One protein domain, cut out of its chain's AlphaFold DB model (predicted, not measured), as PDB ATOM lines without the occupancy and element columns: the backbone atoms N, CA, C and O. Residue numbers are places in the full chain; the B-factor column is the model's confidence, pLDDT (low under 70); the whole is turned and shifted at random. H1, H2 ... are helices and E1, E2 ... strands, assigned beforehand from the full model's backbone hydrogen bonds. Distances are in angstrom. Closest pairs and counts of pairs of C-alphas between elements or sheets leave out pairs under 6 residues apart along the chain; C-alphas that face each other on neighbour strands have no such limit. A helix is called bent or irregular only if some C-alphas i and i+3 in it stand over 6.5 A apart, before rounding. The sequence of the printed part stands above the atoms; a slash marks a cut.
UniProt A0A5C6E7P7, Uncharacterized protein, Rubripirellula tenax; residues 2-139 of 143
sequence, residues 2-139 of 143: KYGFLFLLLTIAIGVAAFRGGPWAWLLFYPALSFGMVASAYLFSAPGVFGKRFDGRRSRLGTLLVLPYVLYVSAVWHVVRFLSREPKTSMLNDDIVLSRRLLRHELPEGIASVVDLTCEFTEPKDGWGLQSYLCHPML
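This is residues 2 to 139 of the 143 residues of an uncharacterized protein of Rubripirellula tenax (UniProt A0A5C6E7P7). An elongated model has two small two-stranded sheets, E3 with E4 and E1 with E2, in one half, and a helical hairpin, H1 and H2, in the other. Kinked H4 crosses H2 and runs on toward E1; short H3 packs on H2 and H4. The 138 printed residues hold H1, H2, H3, H4, E1, E2, E3 and E4 in chain order, class mixed; E3 and E4 are parallel, E1 and E2 antiparallel. It is only just loose, close to compact, with a radius of gyration of the C-alphas of 17.3 A and spans of 57 by 31 by 27 A.

Find E3 at residues 113 to 118, 15.6 A long, and E4 at 132 to 138, 18.8 A, ending at C-alpha 138 (-10.261, 20.041, 9.132). E1 is residues 89 to 91, E2 97 to 99. H1, residues 2 to 20, starts at C-alpha 2 (-8.951, 32.900, 0.589) and runs 27.4 A. H2, 23 to 43, and H4, 60 to 83, each measure 31.4 A; H3 is 47 to 50.

Between E3 and E4 look for N 116 and O 134, 2.8 A. In the hairpin E1 and E2, N 90 and O 98 are 2.8 A apart. E2 and E3 are apart. H4 is irregular, C-alphas 65 and 68 being 8.1 A apart, with a kink of 72 degrees near residue 67. Its residues 65 to 69 alone touch H2, about perpendicular at 87 degrees, closest at the C-alphas of Ser 34 and Val 66, 4.7 A. H1 touches H2 at a shallow tilt of 16 degrees, opposite ways, closest at the C-alphas of Gly 4 and Ala 39, 4.5 A. H3 touches H4, closest at the C-alphas of Phe 50 and Gly 62, 5.6 A. Every O i to N i+4 pair is within hydrogen-bond range in H1, 12 of 17 in H2 and 18 of 20 in H4; H3 is too short for one.

The C-alphas farthest apart, Gly 22 and Asp 94, are 59.0 A apart. The printed part has no cut; the links E2 to E3 and E3 to E4 are long. No printed residue is under 70 in pLDDT.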
ATOM      1  N   LYS A   2     -10.250  32.332   1.034       85.12
ATOM      2  CA  LYS A   2      -8.951  32.900   0.589       85.12
ATOM      3  C   LYS A   2      -7.943  31.842   0.099       85.12
ATOM      4  O   LYS A   2      -7.373  31.998  -0.976       85.12
ATOM      5  N   TYR A   3      -7.787  30.742   0.840       89.56
ATOM      6  CA  TYR A   3      -6.876  29.648   0.475       89.56
ATOM      7  C   TYR A   3      -7.283  28.916  -0.808       89.56
ATOM      8  O   TYR A   3      -6.432  28.631  -1.643       89.56
ATOM      9  N   GLY A   4      -8.582  28.688  -1.023       92.62
ATOM     10  CA  GLY A   4      -9.084  28.039  -2.239       92.62
ATOM     11  C   GLY A   4      -8.712  28.807  -3.508       92.62
ATOM     12  O   GLY A   4      -8.205  28.215  -4.457       92.62
ATOM     13  N   PHE A   5      -8.865  30.136  -3.501       94.50
ATOM     14  CA  PHE A   5      -8.454  30.979  -4.629       94.50
ATOM     15  C   PHE A   5      -6.938  31.015  -4.829       94.50
ATOM     16  O   PHE A   5      -6.481  31.000  -5.969       94.50
ATOM     17  N   LEU A   6      -6.156  31.023  -3.745       94.94
ATOM     18  CA  LEU A   6      -4.696  30.955  -3.835       94.94
ATOM     19  C   LEU A   6      -4.244  29.652  -4.508       94.94
ATOM     20  O   LEU A   6      -3.460  29.685  -5.455       94.94
ATOM     21  N   PHE A   7      -4.766  28.508  -4.061       95.94
ATOM     22  CA  PHE A   7      -4.436  27.213  -4.656       95.94
ATOM     23  C   PHE A   7      -4.948  27.087  -6.091       95.94
ATOM     24  O   PHE A   7      -4.265  26.494  -6.927       95.94
ATOM     25  N   LEU A   8      -6.094  27.692  -6.416       96.88
ATOM     26  CA  LEU A   8      -6.589  27.757  -7.789       96.88
ATOM     27  C   LEU A   8      -5.654  28.578  -8.688       96.88
ATOM     28  O   LEU A   8      -5.311  28.140  -9.783       96.88
ATOM     29  N   LEU A   9      -5.188  29.737  -8.217       97.50
ATOM     30  CA  LEU A   9      -4.241  30.570  -8.957       97.50
ATOM     31  C   LEU A   9      -2.908  29.841  -9.177       97.50
ATOM     32  O   LEU A   9      -2.388  29.853 -10.290       97.50
ATOM     33  N   LEU A  10      -2.398  29.146  -8.154       96.75
ATOM     34  CA  LEU A  10      -1.214  28.290  -8.281       96.75
ATOM     35  C   LEU A  10      -1.435  27.162  -9.294       96.75
ATOM     36  O   LEU A  10      -0.579  26.928 -10.140       96.75
ATOM     37  N   THR A  11      -2.598  26.512  -9.262       97.62
ATOM     38  CA  THR A  11      -2.972  25.462 -10.221       97.62
ATOM     39  C   THR A  11      -2.912  25.975 -11.657       97.62
ATOM     40  O   THR A  11      -2.289  25.347 -12.513       97.62
ATOM     41  N   ILE A  12      -3.513  27.142 -11.918       97.69
ATOM     42  CA  ILE A  12      -3.518  27.768 -13.245       97.69
ATOM     43  C   ILE A  12      -2.096  28.160 -13.655       97.69
ATOM     44  O   ILE A  12      -1.683  27.858 -14.772       97.69
ATOM     45  N   ALA A  13      -1.324  28.787 -12.765       97.31
ATOM     46  CA  ALA A  13       0.044  29.208 -13.059       97.31
ATOM     47  C   ALA A  13       0.953  28.017 -13.410       97.31
ATOM     48  O   ALA A  13       1.654  28.055 -14.423       97.31
ATOM     49  N   ILE A  14       0.894  26.937 -12.622       96.62
ATOM     50  CA  ILE A  14       1.656  25.707 -12.874       96.62
ATOM     51  C   ILE A  14       1.177  25.047 -14.174       96.62
ATOM     52  O   ILE A  14       2.008  24.632 -14.977       96.62
ATOM     53  N   GLY A  15      -0.134  24.998 -14.430       96.56
ATOM     54  CA  GLY A  15      -0.691  24.445 -15.670       96.56
ATOM     55  C   GLY A  15      -0.261  25.218 -16.922       96.56
ATOM     56  O   GLY A  15       0.114  24.619 -17.929       96.56
ATOM     57  N   VAL A  16      -0.232  26.552 -16.855       96.56
ATOM     58  CA  VAL A  16       0.272  27.405 -17.943       96.56
ATOM     59  C   VAL A  16       1.768  27.181 -18.171       96.56
ATOM     60  O   VAL A  16       2.203  27.095 -19.321       96.56
ATOM     61  N   ALA A  17       2.557  27.055 -17.100       95.19
ATOM     62  CA  ALA A  17       3.979  26.730 -17.200       95.19
ATOM     63  C   ALA A  17       4.203  25.336 -17.815       95.19
ATOM     64  O   ALA A  17       5.054  25.193 -18.694       95.19
ATOM     65  N   ALA A  18       3.396  24.343 -17.423       94.94
ATOM     66  CA  ALA A  18       3.428  22.986 -17.969       94.94
ATOM     67  C   ALA A  18       3.192  22.977 -19.484       94.94
ATOM     68  O   ALA A  18       3.911  22.318 -20.231       94.94
ATOM     69  N   PHE A  19       2.210  23.759 -19.937       93.75
ATOM     70  CA  PHE A  19       1.843  23.847 -21.346       93.75
ATOM     71  C   PHE A  19       2.893  24.579 -22.196       93.75
ATOM     72  O   PHE A  19       3.120  24.214 -23.347       93.75
ATOM     73  N   ARG A  20       3.553  25.609 -21.646       94.00
ATOM     74  CA  ARG A  20       4.517  26.445 -22.389       94.00
ATOM     75  C   ARG A  20       5.963  25.945 -22.352       94.00
ATOM     76  O   ARG A  20       6.731  26.296 -23.239       94.00
ATOM     77  N   GLY A  21       6.359  25.162 -21.347       88.31
ATOM     78  CA  GLY A  21       7.768  24.847 -21.066       88.31
ATOM     79  C   GLY A  21       8.389  23.686 -21.859       88.31
ATOM     80  O   GLY A  21       9.433  23.171 -21.459       88.31
ATOM     81  N   GLY A  22       7.775  23.251 -22.963       89.12
ATOM     82  CA  GLY A  22       8.273  22.132 -23.775       89.12
ATOM     83  C   GLY A  22       8.058  20.750 -23.130       89.12
ATOM     84  O   GLY A  22       7.337  20.639 -22.141       89.12
ATOM     85  N   PRO A  23       8.662  19.670 -23.668       89.81
ATOM     86  CA  PRO A  23       8.322  18.289 -23.294       89.81
ATOM     87  C   PRO A  23       8.525  17.962 -21.807       89.81
ATOM     88  O   PRO A  23       7.699  17.291 -21.197       89.81
ATOM     89  N   TRP A  24       9.591  18.479 -21.193       91.06
ATOM     90  CA  TRP A  24       9.896  18.235 -19.778       91.06
ATOM     91  C   TRP A  24       8.939  18.950 -18.820       91.06
ATOM     92  O   TRP A  24       8.719  18.482 -17.703       91.06
ATOM     93  N   ALA A  25       8.319  20.051 -19.255       92.62
ATOM     94  CA  ALA A  25       7.361  20.786 -18.441       92.62
ATOM     95  C   ALA A  25       6.044  20.025 -18.242       92.62
ATOM     96  O   ALA A  25       5.302  20.335 -17.316       92.62
ATOM     97  N   TRP A  26       5.776  18.969 -19.015       91.12
ATOM     98  CA  TRP A  26       4.590  18.130 -18.828       91.12
ATOM     99  C   TRP A  26       4.575  17.430 -17.463       91.12
ATOM    100  O   TRP A  26       3.505  17.140 -16.931       91.12
ATOM    101  N   LEU A  27       5.741  17.245 -16.831       94.19
ATOM    102  CA  LEU A  27       5.832  16.764 -15.451       94.19
ATOM    103  C   LEU A  27       5.109  17.688 -14.455       94.19
ATOM    104  O   LEU A  27       4.675  17.223 -13.404       94.19
ATOM    105  N   LEU A  28       4.926  18.970 -14.793       95.19
ATOM    106  CA  LEU A  28       4.203  19.946 -13.976       95.19
ATOM    107  C   LEU A  28       2.676  19.759 -14.004       95.19
ATOM    108  O   LEU A  28       1.989  20.309 -13.144       95.19
ATOM    109  N   PHE A  29       2.120  18.945 -14.909       95.56
ATOM    110  CA  PHE A  29       0.685  18.637 -14.872       95.56
ATOM    111  C   PHE A  29       0.283  17.908 -13.593       95.56
ATOM    112  O   PHE A  29      -0.802  18.144 -13.068       95.56
ATOM    113  N   TYR A  30       1.157  17.055 -13.062       96.69
ATOM    114  CA  TYR A  30       0.865  16.330 -11.834       96.69
ATOM    115  C   TYR A  30       0.760  17.245 -10.597       96.69
ATOM    116  O   TYR A  30      -0.262  17.180  -9.908       96.69
ATOM    117  N   PRO A  31       1.723  18.147 -10.306       96.94
ATOM    118  CA  PRO A  31       1.536  19.143  -9.261       96.94
ATOM    119  C   PRO A  31       0.372  20.092  -9.564       96.94
ATOM    120  O   PRO A  31      -0.370  20.395  -8.637       96.94
ATOM    121  N   ALA A  32       0.126  20.495 -10.817       97.38
ATOM    122  CA  ALA A  32      -1.061  21.294 -11.140       97.38
ATOM    123  C   ALA A  32      -2.360  20.572 -10.734       97.38
ATOM    124  O   ALA A  32      -3.179  21.141 -10.018       97.38
ATOM    125  N   LEU A  33      -2.519  19.296 -11.104       96.75
ATOM    126  CA  LEU A  33      -3.661  18.470 -10.702       96.75
ATOM    127  C   LEU A  33      -3.778  18.389  -9.174       96.75
ATOM    128  O   LEU A  33      -4.852  18.619  -8.623       96.75
ATOM    129  N   SER A  34      -2.672  18.108  -8.484       97.50
ATOM    130  CA  SER A  34      -2.642  17.995  -7.024       97.50
ATOM    131  C   SER A  34      -3.076  19.284  -6.330       97.50
ATOM    132  O   SER A  34      -3.859  19.225  -5.384       97.50
ATOM    133  N   PHE A  35      -2.590  20.440  -6.782       97.25
ATOM    134  CA  PHE A  35      -2.999  21.737  -6.243       97.25
ATOM    135  C   PHE A  35      -4.450  22.067  -6.611       97.25
ATOM    136  O   PHE A  35      -5.151  22.664  -5.797       97.25
ATOM    137  N   GLY A  36      -4.942  21.607  -7.765       97.25
ATOM    138  CA  GLY A  36      -6.341  21.747  -8.167       97.25
ATOM    139  C   GLY A  36      -7.294  20.957  -7.268       97.25
ATOM    140  O   GLY A  36      -8.340  21.471  -6.873       97.25
ATOM    141  N   MET A  37      -6.903  19.742  -6.868       96.94
ATOM    142  CA  MET A  37      -7.640  18.951  -5.875       96.94
ATOM    143  C   MET A  37      -7.674  19.653  -4.512       96.94
ATOM    144  O   MET A  37      -8.708  19.695  -3.855       96.94
ATOM    145  N   VAL A  38      -6.567  20.261  -4.085       96.06
ATOM    146  CA  VAL A  38      -6.542  21.033  -2.833       96.06
ATOM    147  C   VAL A  38      -7.394  22.298  -2.945       96.06
ATOM    148  O   VAL A  38      -8.146  22.619  -2.027       96.06
ATOM    149  N   ALA A  39      -7.348  22.994  -4.082       96.31
ATOM    150  CA  ALA A  39      -8.196  24.151  -4.337       96.31
ATOM    151  C   ALA A  39      -9.683  23.791  -4.220       96.31
ATOM    152  O   ALA A  39     -10.425  24.499  -3.541       96.31
ATOM    153  N   SER A  40     -10.113  22.670  -4.812       95.38
ATOM    154  CA  SER A  40     -11.498  22.206  -4.694       95.38
ATOM    155  C   SER A  40     -11.858  21.840  -3.251       95.38
ATOM    156  O   SER A  40     -12.921  22.244  -2.783       95.38
ATOM    157  N   ALA A  41     -10.954  21.197  -2.503       94.75
ATOM    158  CA  ALA A  41     -11.149  20.921  -1.079       94.75
ATOM    159  C   ALA A  41     -11.476  22.203  -0.291       94.75
ATOM    160  O   ALA A  41     -12.459  22.240   0.443       94.75
ATOM    161  N   TYR A  42     -10.709  23.277  -0.499       94.69
ATOM    162  CA  TYR A  42     -10.910  24.566   0.175       94.69
ATOM    163  C   TYR A  42     -12.110  25.377  -0.338       94.69
ATOM    164  O   TYR A  42     -12.667  26.177   0.416       94.69
ATOM    165  N   LEU A  43     -12.491  25.229  -1.608       93.81
ATOM    166  CA  LEU A  43     -13.653  25.920  -2.181       93.81
ATOM    167  C   LEU A  43     -14.975  25.278  -1.747       93.81
ATOM    168  O   LEU A  43     -15.945  25.996  -1.522       93.81
ATOM    169  N   PHE A  44     -14.995  23.954  -1.591       93.50
ATOM    170  CA  PHE A  44     -16.183  23.189  -1.200       93.50
ATOM    171  C   PHE A  44     -16.191  22.772   0.276       93.50
ATOM    172  O   PHE A  44     -17.059  22.003   0.680       93.50
ATOM    173  N   SER A  45     -15.230  23.247   1.077       92.44
ATOM    174  CA  SER A  45     -15.057  22.865   2.488       92.44
ATOM    175  C   SER A  45     -15.073  21.343   2.692       92.44
ATOM    176  O   SER A  45     -15.719  20.819   3.598       92.44
ATOM    177  N   ALA A  46     -14.375  20.622   1.812       93.31
ATOM    178  CA  ALA A  46     -14.394  19.169   1.719       93.31
ATOM    179  C   ALA A  46     -13.027  18.569   2.117       93.31
ATOM    180  O   ALA A  46     -12.262  18.148   1.242       93.31
ATOM    181  N   PRO A  47     -12.700  18.465   3.423       92.38
ATOM    182  CA  PRO A  47     -11.432  17.884   3.888       92.38
ATOM    183  C   PRO A  47     -11.241  16.427   3.437       92.38
ATOM    184  O   PRO A  47     -10.114  15.949   3.304       92.38
ATOM    185  N   GLY A  48     -12.336  15.723   3.125       92.12
ATOM    186  CA  GLY A  48     -12.315  14.359   2.592       92.12
ATOM    187  C   GLY A  48     -11.541  14.197   1.276       92.12
ATOM    188  O   GLY A  48     -11.095  13.089   0.982       92.12
ATOM    189  N   VAL A  49     -11.302  15.278   0.518       92.94
ATOM    190  CA  VAL A  49     -10.482  15.255  -0.709       92.94
ATOM    191  C   VAL A  49      -9.044  14.801  -0.433       92.94
ATOM    192  O   VAL A  49      -8.447  14.103  -1.251       92.94
ATOM    193  N   PHE A  50      -8.507  15.092   0.755       92.94
ATOM    194  CA  PHE A  50      -7.195  14.594   1.181       92.94
ATOM    195  C   PHE A  50      -7.172  13.082   1.435       92.94
ATOM    196  O   PHE A  50      -6.109  12.503   1.670       92.94
ATOM    197  N   GLY A  51      -8.336  12.425   1.434       92.69
ATOM    198  CA  GLY A  51      -8.480  10.991   1.658       92.69
ATOM    199  C   GLY A  51      -8.079  10.542   3.063       92.69
ATOM    200  O   GLY A  51      -7.862   9.344   3.261       92.69
ATOM    201  N   LYS A  52      -7.931  11.477   4.013       94.50
ATOM    202  CA  LYS A  52      -7.645  11.178   5.418       94.50
ATOM    203  C   LYS A  52      -8.933  10.743   6.111       94.50
ATOM    204  O   LYS A  52      -9.964  11.399   5.998       94.50
ATOM    205  N   ARG A  53      -8.875   9.605   6.791       91.56
ATOM    206  CA  ARG A  53      -9.994   8.985   7.503       91.56
ATOM    207  C   ARG A  53      -9.951   9.365   8.984       91.56
ATOM    208  O   ARG A  53      -8.911   9.771   9.496       91.56
ATOM    209  N   PHE A  54     -11.061   9.146   9.688       90.12
ATOM    210  CA  PHE A  54     -11.182   9.381  11.136       90.12
ATOM    211  C   PHE A  54     -10.268   8.491  12.000       90.12
ATOM    212  O   PHE A  54     -10.056   8.775  13.173       90.12
ATOM    213  N   ASP A  55      -9.673   7.441  11.424       88.38
ATOM    214  CA  ASP A  55      -8.626   6.645  12.072       88.38
ATOM    215  C   ASP A  55      -7.213   7.238  11.872       88.38
ATOM    216  O   ASP A  55      -6.233   6.616  12.271       88.38
ATOM    217  N   GLY A  56      -7.069   8.402  11.230       90.19
ATOM    218  CA  GLY A  56      -5.788   9.054  10.929       90.19
ATOM    219  C   GLY A  56      -5.042   8.493   9.723       90.19
ATOM    220  O   GLY A  56      -4.018   9.055   9.325       90.19
ATOM    221  N   ARG A  57      -5.525   7.405   9.110       91.94
ATOM    222  CA  ARG A  57      -4.908   6.819   7.915       91.94
ATOM    223  C   ARG A  57      -5.401   7.533   6.664       91.94
ATOM    224  O   ARG A  57      -6.522   8.035   6.608       91.94
ATOM    225  N   ARG A  58      -4.571   7.542   5.623       92.56
ATOM    226  CA  ARG A  58      -4.922   8.094   4.310       92.56
ATOM    227  C   ARG A  58      -5.138   6.986   3.286       92.56
ATOM    228  O   ARG A  58      -4.398   6.004   3.258       92.56
ATOM    229  N   SER A  59      -6.140   7.140   2.424       93.50
ATOM    230  CA  SER A  59      -6.352   6.239   1.290       93.50
ATOM    231  C   SER A  59      -5.184   6.308   0.293       93.50
ATOM    232  O   SER A  59      -4.578   7.359   0.084       93.50
ATOM    233  N   ARG A  60      -4.858   5.186  -0.363       92.62
ATOM    234  CA  ARG A  60      -3.771   5.150  -1.364       92.62
ATOM    235  C   ARG A  60      -4.068   6.054  -2.560       92.62
ATOM    236  O   ARG A  60      -3.189   6.787  -2.998       92.62
ATOM    237  N   LEU A  61      -5.316   6.041  -3.030       91.19
ATOM    238  CA  LEU A  61      -5.771   6.897  -4.127       91.19
ATOM    239  C   LEU A  61      -5.745   8.377  -3.737       91.19
ATOM    240  O   LEU A  61      -5.210   9.180  -4.489       91.19
ATOM    241  N   GLY A  62      -6.238   8.731  -2.543       89.94
ATOM    242  CA  GLY A  62      -6.156  10.104  -2.044       89.94
ATOM    243  C   GLY A  62      -4.707  10.567  -1.939       89.94
ATOM    244  O   GLY A  62      -4.369  11.634  -2.436       89.94
ATOM    245  N   THR A  63      -3.826   9.714  -1.405       93.19
ATOM    246  CA  THR A  63      -2.383   9.990  -1.357       93.19
ATOM    247  C   THR A  63      -1.828  10.261  -2.745       93.19
ATOM    248  O   THR A  63      -1.179  11.279  -2.911       93.19
ATOM    249  N   LEU A  64      -2.110   9.414  -3.739       94.81
ATOM    250  CA  LEU A  64      -1.617   9.606  -5.104       94.81
ATOM    251  C   LEU A  64      -2.130  10.912  -5.726       94.81
ATOM    252  O   LEU A  64      -1.369  11.600  -6.393       94.81
ATOM    253  N   LEU A  65      -3.389  11.288  -5.502       94.31
ATOM    254  CA  LEU A  65      -3.952  12.512  -6.076       94.31
ATOM    255  C   LEU A  65      -3.337  13.784  -5.485       94.31
ATOM    256  O   LEU A  65      -3.091  14.734  -6.224       94.31
ATOM    257  N   VAL A  66      -3.066  13.797  -4.175       95.81
ATOM    258  CA  VAL A  66      -2.522  14.978  -3.481       95.81
ATOM    259  C   VAL A  66      -1.023  14.887  -3.171       95.81
ATOM    260  O   VAL A  66      -0.498  15.737  -2.454       95.81
ATOM    261  N   LEU A  67      -0.314  13.868  -3.673       95.94
ATOM    262  CA  LEU A  67       1.078  13.591  -3.296       95.94
ATOM    263  C   LEU A  67       2.009  14.793  -3.521       95.94
ATOM    264  O   LEU A  67       2.728  15.127  -2.581       95.94
ATOM    265  N   PRO A  68       2.003  15.483  -4.683       97.00
ATOM    266  CA  PRO A  68       2.858  16.652  -4.885       97.00
ATOM    267  C   PRO A  68       2.645  17.737  -3.826       97.00
ATOM    268  O   PRO A  68       3.613  18.261  -3.277       97.00
ATOM    269  N   TYR A  69       1.387  18.037  -3.492       96.31
ATOM    270  CA  TYR A  69       1.062  18.993  -2.440       96.31
ATOM    271  C   TYR A  69       1.517  18.504  -1.061       96.31
ATOM    272  O   TYR A  69       2.126  19.262  -0.311       96.31
ATOM    273  N   VAL A  70       1.266  17.234  -0.727       95.31
ATOM    274  CA  VAL A  70       1.655  16.656   0.568       95.31
ATOM    275  C   VAL A  70       3.173  16.669   0.743       95.31
ATOM    276  O   VAL A  70       3.659  16.976   1.830       95.31
ATOM    277  N   LEU A  71       3.937  16.377  -0.311       96.50
ATOM    278  CA  LEU A  71       5.397  16.477  -0.296       96.50
ATOM    279  C   LEU A  71       5.853  17.923  -0.090       96.50
ATOM    280  O   LEU A  71       6.710  18.173   0.758       96.50
ATOM    281  N   TYR A  72       5.243  18.869  -0.808       96.38
ATOM    282  CA  TYR A  72       5.520  20.294  -0.653       96.38
ATOM    283  C   TYR A  72       5.267  20.769   0.784       96.38
ATOM    284  O   TYR A  72       6.181  21.282   1.429       96.38
ATOM    285  N   VAL A  73       4.068  20.542   1.327       95.31
ATOM    286  CA  VAL A  73       3.727  20.989   2.685       95.31
ATOM    287  C   VAL A  73       4.542  20.241   3.746       95.31
ATOM    288  O   VAL A  73       4.894  20.823   4.766       95.31
ATOM    289  N   SER A  74       4.943  18.988   3.491       95.38
ATOM    290  CA  SER A  74       5.877  18.259   4.360       95.38
ATOM    291  C   SER A  74       7.262  18.885   4.380       95.38
ATOM    292  O   SER A  74       7.847  19.010   5.455       95.38
ATOM    293  N   ALA A  75       7.792  19.293   3.226       96.75
ATOM    294  CA  ALA A  75       9.073  19.986   3.153       96.75
ATOM    295  C   ALA A  75       9.003  21.341   3.869       96.75
ATOM    296  O   ALA A  75       9.840  21.627   4.726       96.75
ATOM    297  N   VAL A  76       7.958  22.128   3.592       96.12
ATOM    298  CA  VAL A  76       7.710  23.412   4.262       96.12
ATOM    299  C   VAL A  76       7.601  23.222   5.771       96.12
ATOM    300  O   VAL A  76       8.272  23.932   6.511       96.12
ATOM    301  N   TRP A  77       6.839  22.233   6.243       95.38
ATOM    302  CA  TRP A  77       6.711  21.950   7.673       95.38
ATOM    303  C   TRP A  77       8.057  21.631   8.329       95.38
ATOM    304  O   TRP A  77       8.341  22.165   9.398       95.38
ATOM    305  N   HIS A  78       8.914  20.815   7.707       95.38
ATOM    306  CA  HIS A  78      10.243  20.526   8.261       95.38
ATOM    307  C   HIS A  78      11.109  21.785   8.369       95.38
ATOM    308  O   HIS A  78      11.780  21.971   9.385       95.38
ATOM    309  N   VAL A  79      11.069  22.651   7.353       96.44
ATOM    310  CA  VAL A  79      11.801  23.924   7.343       96.44
ATOM    311  C   VAL A  79      11.255  24.873   8.410       96.44
ATOM    312  O   VAL A  79      12.019  25.369   9.232       96.44
ATOM    313  N   VAL A  80       9.935  25.076   8.459       95.00
ATOM    314  CA  VAL A  80       9.275  25.928   9.460       95.00
ATOM    315  C   VAL A  80       9.562  25.418  10.863       95.00
ATOM    316  O   VAL A  80       9.952  26.199  11.714       95.00
ATOM    317  N   ARG A  81       9.460  24.111  11.115       94.25
ATOM    318  CA  ARG A  81       9.783  23.519  12.418       94.25
ATOM    319  C   ARG A  81      11.244  23.737  12.816       94.25
ATOM    320  O   ARG A  81      11.529  23.877  13.998       94.25
ATOM    321  N   PHE A  82      12.168  23.699  11.855       93.81
ATOM    322  CA  PHE A  82      13.592  23.917  12.112       93.81
ATOM    323  C   PHE A  82      13.911  25.387  12.417       93.81
ATOM    324  O   PHE A  82      14.757  25.664  13.262       93.81
ATOM    325  N   LEU A  83      13.234  26.320  11.744       95.62
ATOM    326  CA  LEU A  83      13.464  27.760  11.891       95.62
ATOM    327  C   LEU A  83      12.622  28.403  13.001       95.62
ATOM    328  O   LEU A  83      13.022  29.422  13.565       95.62
ATOM    329  N   SER A  84      11.448  27.847  13.291       92.81
ATOM    330  CA  SER A  84      10.508  28.402  14.259       92.81
ATOM    331  C   SER A  84      11.008  28.204  15.685       92.81
ATOM    332  O   SER A  84      11.573  27.172  16.048       92.81
ATOM    333  N   ARG A  85      10.757  29.219  16.513       91.12
ATOM    334  CA  ARG A  85      10.994  29.198  17.962       91.12
ATOM    335  C   ARG A  85       9.758  28.763  18.748       91.12
ATOM    336  O   ARG A  85       9.755  28.864  19.972       91.12
ATOM    337  N   GLU A  86       8.710  28.316  18.060       90.25
ATOM    338  CA  GLU A  86       7.489  27.841  18.699       90.25
ATOM    339  C   GLU A  86       7.779  26.667  19.644       90.25
ATOM    340  O   GLU A  86       8.482  25.715  19.268       90.25
ATOM    341  N   PRO A  87       7.229  26.703  20.872       91.69
ATOM    342  CA  PRO A  87       7.353  25.585  21.787       91.69
ATOM    343  C   PRO A  87       6.706  24.342  21.170       91.69
ATOM    344  O   PRO A  87       5.690  24.415  20.478       91.69
ATOM    345  N   LYS A  88       7.303  23.170  21.415       93.38
ATOM    346  CA  LYS A  88       6.763  21.897  20.906       93.38
ATOM    347  C   LYS A  88       5.366  21.646  21.462       93.38
ATOM    348  O   LYS A  88       4.463  21.250  20.730       93.38
ATOM    349  N   THR A  89       5.228  21.902  22.755       94.00
ATOM    350  CA  THR A  89       4.025  21.712  23.544       94.00
ATOM    351  C   THR A  89       3.863  22.880  24.511       94.00
ATOM    352  O   THR A  89       4.844  23.464  24.972       94.00
ATOM    353  N   SER A  90       2.618  23.224  24.804       94.44
ATOM    354  CA  SER A  90       2.219  24.220  25.787       94.44
ATOM    355  C   SER A  90       1.065  23.642  26.590       94.44
ATOM    356  O   SER A  90       0.029  23.285  26.031       94.44
ATOM    357  N   MET A  91       1.248  23.537  27.900       94.31
ATOM    358  CA  MET A  91       0.194  23.093  28.804       94.31
ATOM    359  C   MET A  91      -0.834  24.217  28.950       94.31
ATOM    360  O   MET A  91      -0.460  25.360  29.213       94.31
ATOM    361  N   LEU A  92      -2.109  23.912  28.716       93.88
ATOM    362  CA  LEU A  92      -3.212  24.848  28.943       93.88
ATOM    363  C   LEU A  92      -3.787  24.669  30.351       93.88
ATOM    364  O   LEU A  92      -4.128  25.650  31.006       93.88
ATOM    365  N   ASN A  93      -3.878  23.418  30.806       94.12
ATOM    366  CA  ASN A  93      -4.245  23.003  32.158       94.12
ATOM    367  C   ASN A  93      -3.717  21.577  32.413       94.12
ATOM    368  O   ASN A  93      -3.014  21.026  31.562       94.12
ATOM    369  N   ASP A  94      -4.076  20.989  33.553       91.94
ATOM    370  CA  ASP A  94      -3.610  19.660  33.971       91.94
ATOM    371  C   ASP A  94      -3.982  18.531  32.985       91.94
ATOM    372  O   ASP A  94      -3.283  17.521  32.919       91.94
ATOM    373  N   ASP A  95      -5.026  18.719  32.170       94.88
ATOM    374  CA  ASP A  95      -5.572  17.694  31.271       94.88
ATOM    375  C   ASP A  95      -5.302  17.964  29.778       94.88
ATOM    376  O   ASP A  95      -5.400  17.061  28.944       94.88
ATOM    377  N   ILE A  96      -4.995  19.212  29.404       95.75
ATOM    378  CA  ILE A  96      -4.947  19.666  28.012       95.75
ATOM    379  C   ILE A  96      -3.583  20.263  27.686       95.75
ATOM    380  O   ILE A  96      -3.163  21.294  28.218       95.75
ATOM    381  N   VAL A  97      -2.940  19.654  26.692       96.50
ATOM    382  CA  VAL A  97      -1.687  20.122  26.105       96.50
ATOM    383  C   VAL A  97      -1.930  20.501  24.650       96.50
ATOM    384  O   VAL A  97      -2.324  19.672  23.832       96.50
ATOM    385  N   LEU A  98      -1.659  21.760  24.315       95.75
ATOM    386  CA  LEU A  98      -1.611  22.216  22.934       95.75
ATOM    387  C   LEU A  98      -0.217  21.946  22.370       95.75
ATOM    388  O   LEU A  98       0.787  22.157  23.046       95.75
ATOM    389  N   SER A  99      -0.131  21.499  21.125       94.69
ATOM    390  CA  SER A  99       1.152  21.256  20.473       94.69
ATOM    391  C   SER A  99       1.128  21.726  19.032       94.69
ATOM    392  O   SER A  99       0.085  21.710  18.376       94.69
ATOM    393  N   ARG A 100       2.299  22.114  18.522       93.50
ATOM    394  CA  ARG A 100       2.517  22.072  17.075       93.50
ATOM    395  C   ARG A 100       2.527  20.612  16.624       93.50
ATOM    396  O   ARG A 100       2.716  19.707  17.431       93.50
ATOM    397  N   ARG A 101       2.462  20.370  15.316       93.56
ATOM    398  CA  ARG A 101       2.696  19.028  14.765       93.56
ATOM    399  C   ARG A 101       4.035  18.456  15.264       93.56
ATOM    400  O   ARG A 101       5.084  19.101  15.118       93.56
ATOM    401  N   LEU A 102       3.989  17.253  15.836       93.75
ATOM    402  CA  LEU A 102       5.109  16.593  16.509       93.75
ATOM    403  C   LEU A 102       5.770  15.543  15.611       93.75
ATOM    404  O   LEU A 102       5.125  14.882  14.799       93.75
ATOM    405  N   LEU A 103       7.077  15.351  15.773       92.88
ATOM    406  CA  LEU A 103       7.719  14.113  15.336       92.88
ATOM    407  C   LEU A 103       7.324  12.943  16.239       92.88
ATOM    408  O   LEU A 103       6.928  13.120  17.389       92.88
ATOM    409  N   ARG A 104       7.551  11.721  15.745       91.88
ATOM    410  CA  ARG A 104       7.293  10.480  16.488       91.88
ATOM    411  C   ARG A 104       7.875  10.493  17.909       91.88
ATOM    412  O   ARG A 104       7.212  10.037  18.826       91.88
ATOM    413  N   HIS A 105       9.082  11.028  18.086       91.50
ATOM    414  CA  HIS A 105       9.800  11.057  19.366       91.50
ATOM    415  C   HIS A 105       9.594  12.357  20.172       91.50
ATOM    416  O   HIS A 105      10.311  12.595  21.138       91.50
ATOM    417  N   GLU A 106       8.710  13.258  19.731       92.88
ATOM    418  CA  GLU A 106       8.448  14.537  20.411       92.88
ATOM    419  C   GLU A 106       7.186  14.508  21.280       92.88
ATOM    420  O   GLU A 106       6.924  15.494  21.968       92.88
ATOM    421  N   LEU A 107       6.410  13.418  21.250       93.50
ATOM    422  CA  LEU A 107       5.233  13.279  22.101       93.50
ATOM    423  C   LEU A 107       5.669  13.201  23.575       93.50
ATOM    424  O   LEU A 107       6.486  12.336  23.899       93.50
ATOM    425  N   PRO A 108       5.146  14.070  24.461       91.62
ATOM    426  CA  PRO A 108       5.428  13.983  25.887       91.62
ATOM    427  C   PRO A 108       4.960  12.654  26.481       91.62
ATOM    428  O   PRO A 108       3.961  12.074  26.050       91.62
ATOM    429  N   GLU A 109       5.663  12.199  27.512       90.12
ATOM    430  CA  GLU A 109       5.207  11.074  28.326       90.12
ATOM    431  C   GLU A 109       3.907  11.431  29.065       90.12
ATOM    432  O   GLU A 109       3.628  12.598  29.339       90.12
ATOM    433  N   GLY A 110       3.090  10.421  29.370       90.50
ATOM    434  CA  GLY A 110       1.831  10.603  30.101       90.50
ATOM    435  C   GLY A 110       0.649  11.113  29.269       90.50
ATOM    436  O   GLY A 110      -0.463  11.176  29.786       90.50
ATOM    437  N   ILE A 111       0.831  11.415  27.977       95.06
ATOM    438  CA  ILE A 111      -0.290  11.749  27.088       95.06
ATOM    439  C   ILE A 111      -1.121  10.493  26.812       95.06
ATOM    440  O   ILE A 111      -0.698   9.594  26.085       95.06
ATOM    441  N   ALA A 112      -2.329  10.441  27.374       95.38
ATOM    442  CA  ALA A 112      -3.250   9.329  27.163       95.38
ATOM    443  C   ALA A 112      -3.888   9.356  25.764       95.38
ATOM    444  O   ALA A 112      -4.128   8.301  25.175       95.38
ATOM    445  N   SER A 113      -4.182  10.550  25.239       95.56
ATOM    446  CA  SER A 113      -4.958  10.714  24.007       95.56
ATOM    447  C   SER A 113      -4.479  11.877  23.146       95.56
ATOM    448  O   SER A 113      -4.021  12.892  23.665       95.56
ATOM    449  N   VAL A 114      -4.627  11.745  21.825       95.75
ATOM    450  CA  VAL A 114      -4.325  12.811  20.853       95.75
ATOM    451  C   VAL A 114      -5.554  13.114  20.005       95.75
ATOM    452  O   VAL A 114      -6.181  12.202  19.466       95.75
ATOM    453  N   VAL A 115      -5.852  14.407  19.858       95.69
ATOM    454  CA  VAL A 115      -6.842  14.929  18.912       95.69
ATOM    455  C   VAL A 115      -6.102  15.560  17.736       95.69
ATOM    456  O   VAL A 115      -5.423  16.572  17.885       95.69
ATOM    457  N   ASP A 116      -6.215  14.945  16.567       95.50
ATOM    458  CA  ASP A 116      -5.600  15.395  15.323       95.50
ATOM    459  C   ASP A 116      -6.634  16.100  14.449       95.50
ATOM    460  O   ASP A 116      -7.589  15.484  13.973       95.50
ATOM    461  N   LEU A 117      -6.422  17.394  14.229       94.75
ATOM    462  CA  LEU A 117      -7.323  18.248  13.456       94.75
ATOM    463  C   LEU A 117      -6.894  18.410  11.990       94.75
ATOM    464  O   LEU A 117      -7.611  18.983  11.180       94.75
ATOM    465  N   THR A 118      -5.713  17.927  11.618       93.31
ATOM    466  CA  THR A 118      -5.107  18.217  10.316       93.31
ATOM    467  C   THR A 118      -5.606  17.240   9.251       93.31
ATOM    468  O   THR A 118      -5.638  16.035   9.492       93.31
ATOM    469  N   CYS A 119      -5.948  17.689   8.040       94.25
ATOM    470  CA  CYS A 119      -6.322  16.778   6.945       94.25
ATOM    471  C   CYS A 119      -5.145  16.453   5.999       94.25
ATOM    472  O   CYS A 119      -5.099  15.381   5.382       94.25
ATOM    473  N   GLU A 120      -4.147  17.336   5.951       94.00
ATOM    474  CA  GLU A 120      -3.008  17.368   5.027       94.00
ATOM    475  C   GLU A 120      -1.945  16.318   5.328       94.00
ATOM    476  O   GLU A 120      -1.191  15.902   4.441       94.00
ATOM    477  N   PHE A 121      -1.951  15.745   6.523       93.38
ATOM    478  CA  PHE A 121      -0.899  14.840   6.959       93.38
ATOM    479  C   PHE A 121      -1.411  13.634   7.737       93.38
ATOM    480  O   PHE A 121      -2.484  13.683   8.318       93.38
ATOM    481  N   THR A 122      -0.616  12.571   7.803       92.62
ATOM    482  CA  THR A 122      -0.849  11.410   8.676       92.62
ATOM    483  C   THR A 122       0.100  11.463   9.871       92.62
ATOM    484  O   THR A 122       1.277  11.789   9.692       92.62
ATOM    485  N   GLU A 123      -0.380  11.138  11.068       92.19
ATOM    486  CA  GLU A 123       0.455  11.095  12.275       92.19
ATOM    487  C   GLU A 123       1.080   9.712  12.496       92.19
ATOM    488  O   GLU A 123       0.467   8.698  12.139       92.19
ATOM    489  N   PRO A 124       2.274   9.628  13.113       88.25
ATOM    490  CA  PRO A 124       2.925   8.367  13.454       88.25
ATOM    491  C   PRO A 124       2.285   7.727  14.699       88.25
ATOM    492  O   PRO A 124       2.988   7.316  15.619       88.25
ATOM    493  N   LYS A 125       0.948   7.628  14.721       85.50
ATOM    494  CA  LYS A 125       0.158   7.182  15.878       85.50
ATOM    495  C   LYS A 125       0.528   5.778  16.361       85.50
ATOM    496  O   LYS A 125       0.531   5.538  17.555       85.50
ATOM    497  N   ASP A 126       0.915   4.882  15.449       86.31
ATOM    498  CA  ASP A 126       1.334   3.510  15.782       86.31
ATOM    499  C   ASP A 126       2.664   3.506  16.571       86.31
ATOM    500  O   ASP A 126       3.064   2.505  17.157       86.31
ATOM    501  N   GLY A 127       3.376   4.637  16.572       84.62
ATOM    502  CA  GLY A 127       4.574   4.875  17.358       84.62
ATOM    503  C   GLY A 127       4.334   5.550  18.705       84.62
ATOM    504  O   GLY A 127       5.304   5.724  19.438       84.62
ATOM    505  N   TRP A 128       3.098   5.942  19.005       88.00
ATOM    506  CA  TRP A 128       2.709   6.587  20.247       88.00
ATOM    507  C   TRP A 128       1.900   5.588  21.076       88.00
ATOM    508  O   TRP A 128       0.919   5.035  20.589       88.00
ATOM    509  N   GLY A 129       2.311   5.331  22.319       87.75
ATOM    510  CA  GLY A 129       1.622   4.416  23.243       87.75
ATOM    511  C   GLY A 129       0.305   4.981  23.786       87.75
ATOM    512  O   GLY A 129       0.097   4.987  24.994       87.75
ATOM    513  N   LEU A 130      -0.543   5.517  22.905       92.94
ATOM    514  CA  LEU A 130      -1.790   6.195  23.242       92.94
ATOM    515  C   LEU A 130      -2.883   5.193  23.605       92.94
ATOM    516  O   LEU A 130      -3.014   4.140  22.982       92.94
ATOM    517  N   GLN A 131      -3.734   5.583  24.547       94.25
ATOM    518  CA  GLN A 131      -4.991   4.891  24.818       94.25
ATOM    519  C   GLN A 131      -6.024   5.197  23.731       94.25
ATOM    520  O   GLN A 131      -6.784   4.316  23.331       94.25
ATOM    521  N   SER A 132      -6.049   6.439  23.234       93.81
ATOM    522  CA  SER A 132      -6.947   6.831  22.150       93.81
ATOM    523  C   SER A 132      -6.321   7.837  21.185       93.81
ATOM    524  O   SER A 132      -5.466   8.650  21.537       93.81
ATOM    525  N   TYR A 133      -6.751   7.775  19.929       94.88
ATOM    526  CA  TYR A 133      -6.365   8.728  18.899       94.88
ATOM    527  C   TYR A 133      -7.615   9.095  18.104       94.88
ATOM    528  O   TYR A 133      -8.251   8.231  17.495       94.88
ATOM    529  N   LEU A 134      -7.966  10.375  18.137       94.88
ATOM    530  CA  LEU A 134      -9.149  10.932  17.502       94.88
ATOM    531  C   LEU A 134      -8.696  11.823  16.353       94.88
ATOM    532  O   LEU A 134      -8.078  12.856  16.580       94.88
ATOM    533  N   CYS A 135      -9.002  11.441  15.117       95.12
ATOM    534  CA  CYS A 135      -8.747  12.298  13.967       95.12
ATOM    535  C   CYS A 135     -10.046  12.964  13.530       95.12
ATOM    536  O   CYS A 135     -11.008  12.279  13.191       95.12
ATOM    537  N   HIS A 136     -10.043  14.287  13.456       94.62
ATOM    538  CA  HIS A 136     -11.114  15.096  12.902       94.62
ATOM    539  C   HIS A 136     -10.531  15.980  11.789       94.62
ATOM    540  O   HIS A 136     -10.079  17.081  12.069       94.62
ATOM    541  N   PRO A 137     -10.450  15.492  10.534       94.00
ATOM    542  CA  PRO A 137      -9.805  16.233   9.452       94.00
ATOM    543  C   PRO A 137     -10.500  17.574   9.184       94.00
ATOM    544  O   PRO A 137     -11.657  17.594   8.768       94.00
ATOM    545  N   MET A 138      -9.781  18.679   9.367       93.69
ATOM    546  CA  MET A 138     -10.261  20.041   9.132       93.69
ATOM    547  C   MET A 138      -9.393  20.756   8.094       93.69
ATOM    548  O   MET A 138      -8.237  20.394   7.872       93.69
ATOM    549  N   LEU A 139      -9.985  21.762   7.449       92.69
ATOM    550  CA  LEU A 139      -9.282  22.719   6.600       92.69
ATOM    551  C   LEU A 139      -9.078  24.015   7.382       92.69
ATOM    552  O   LEU A 139      -9.944  24.438   8.154       92.69
TER     553      LEU A 139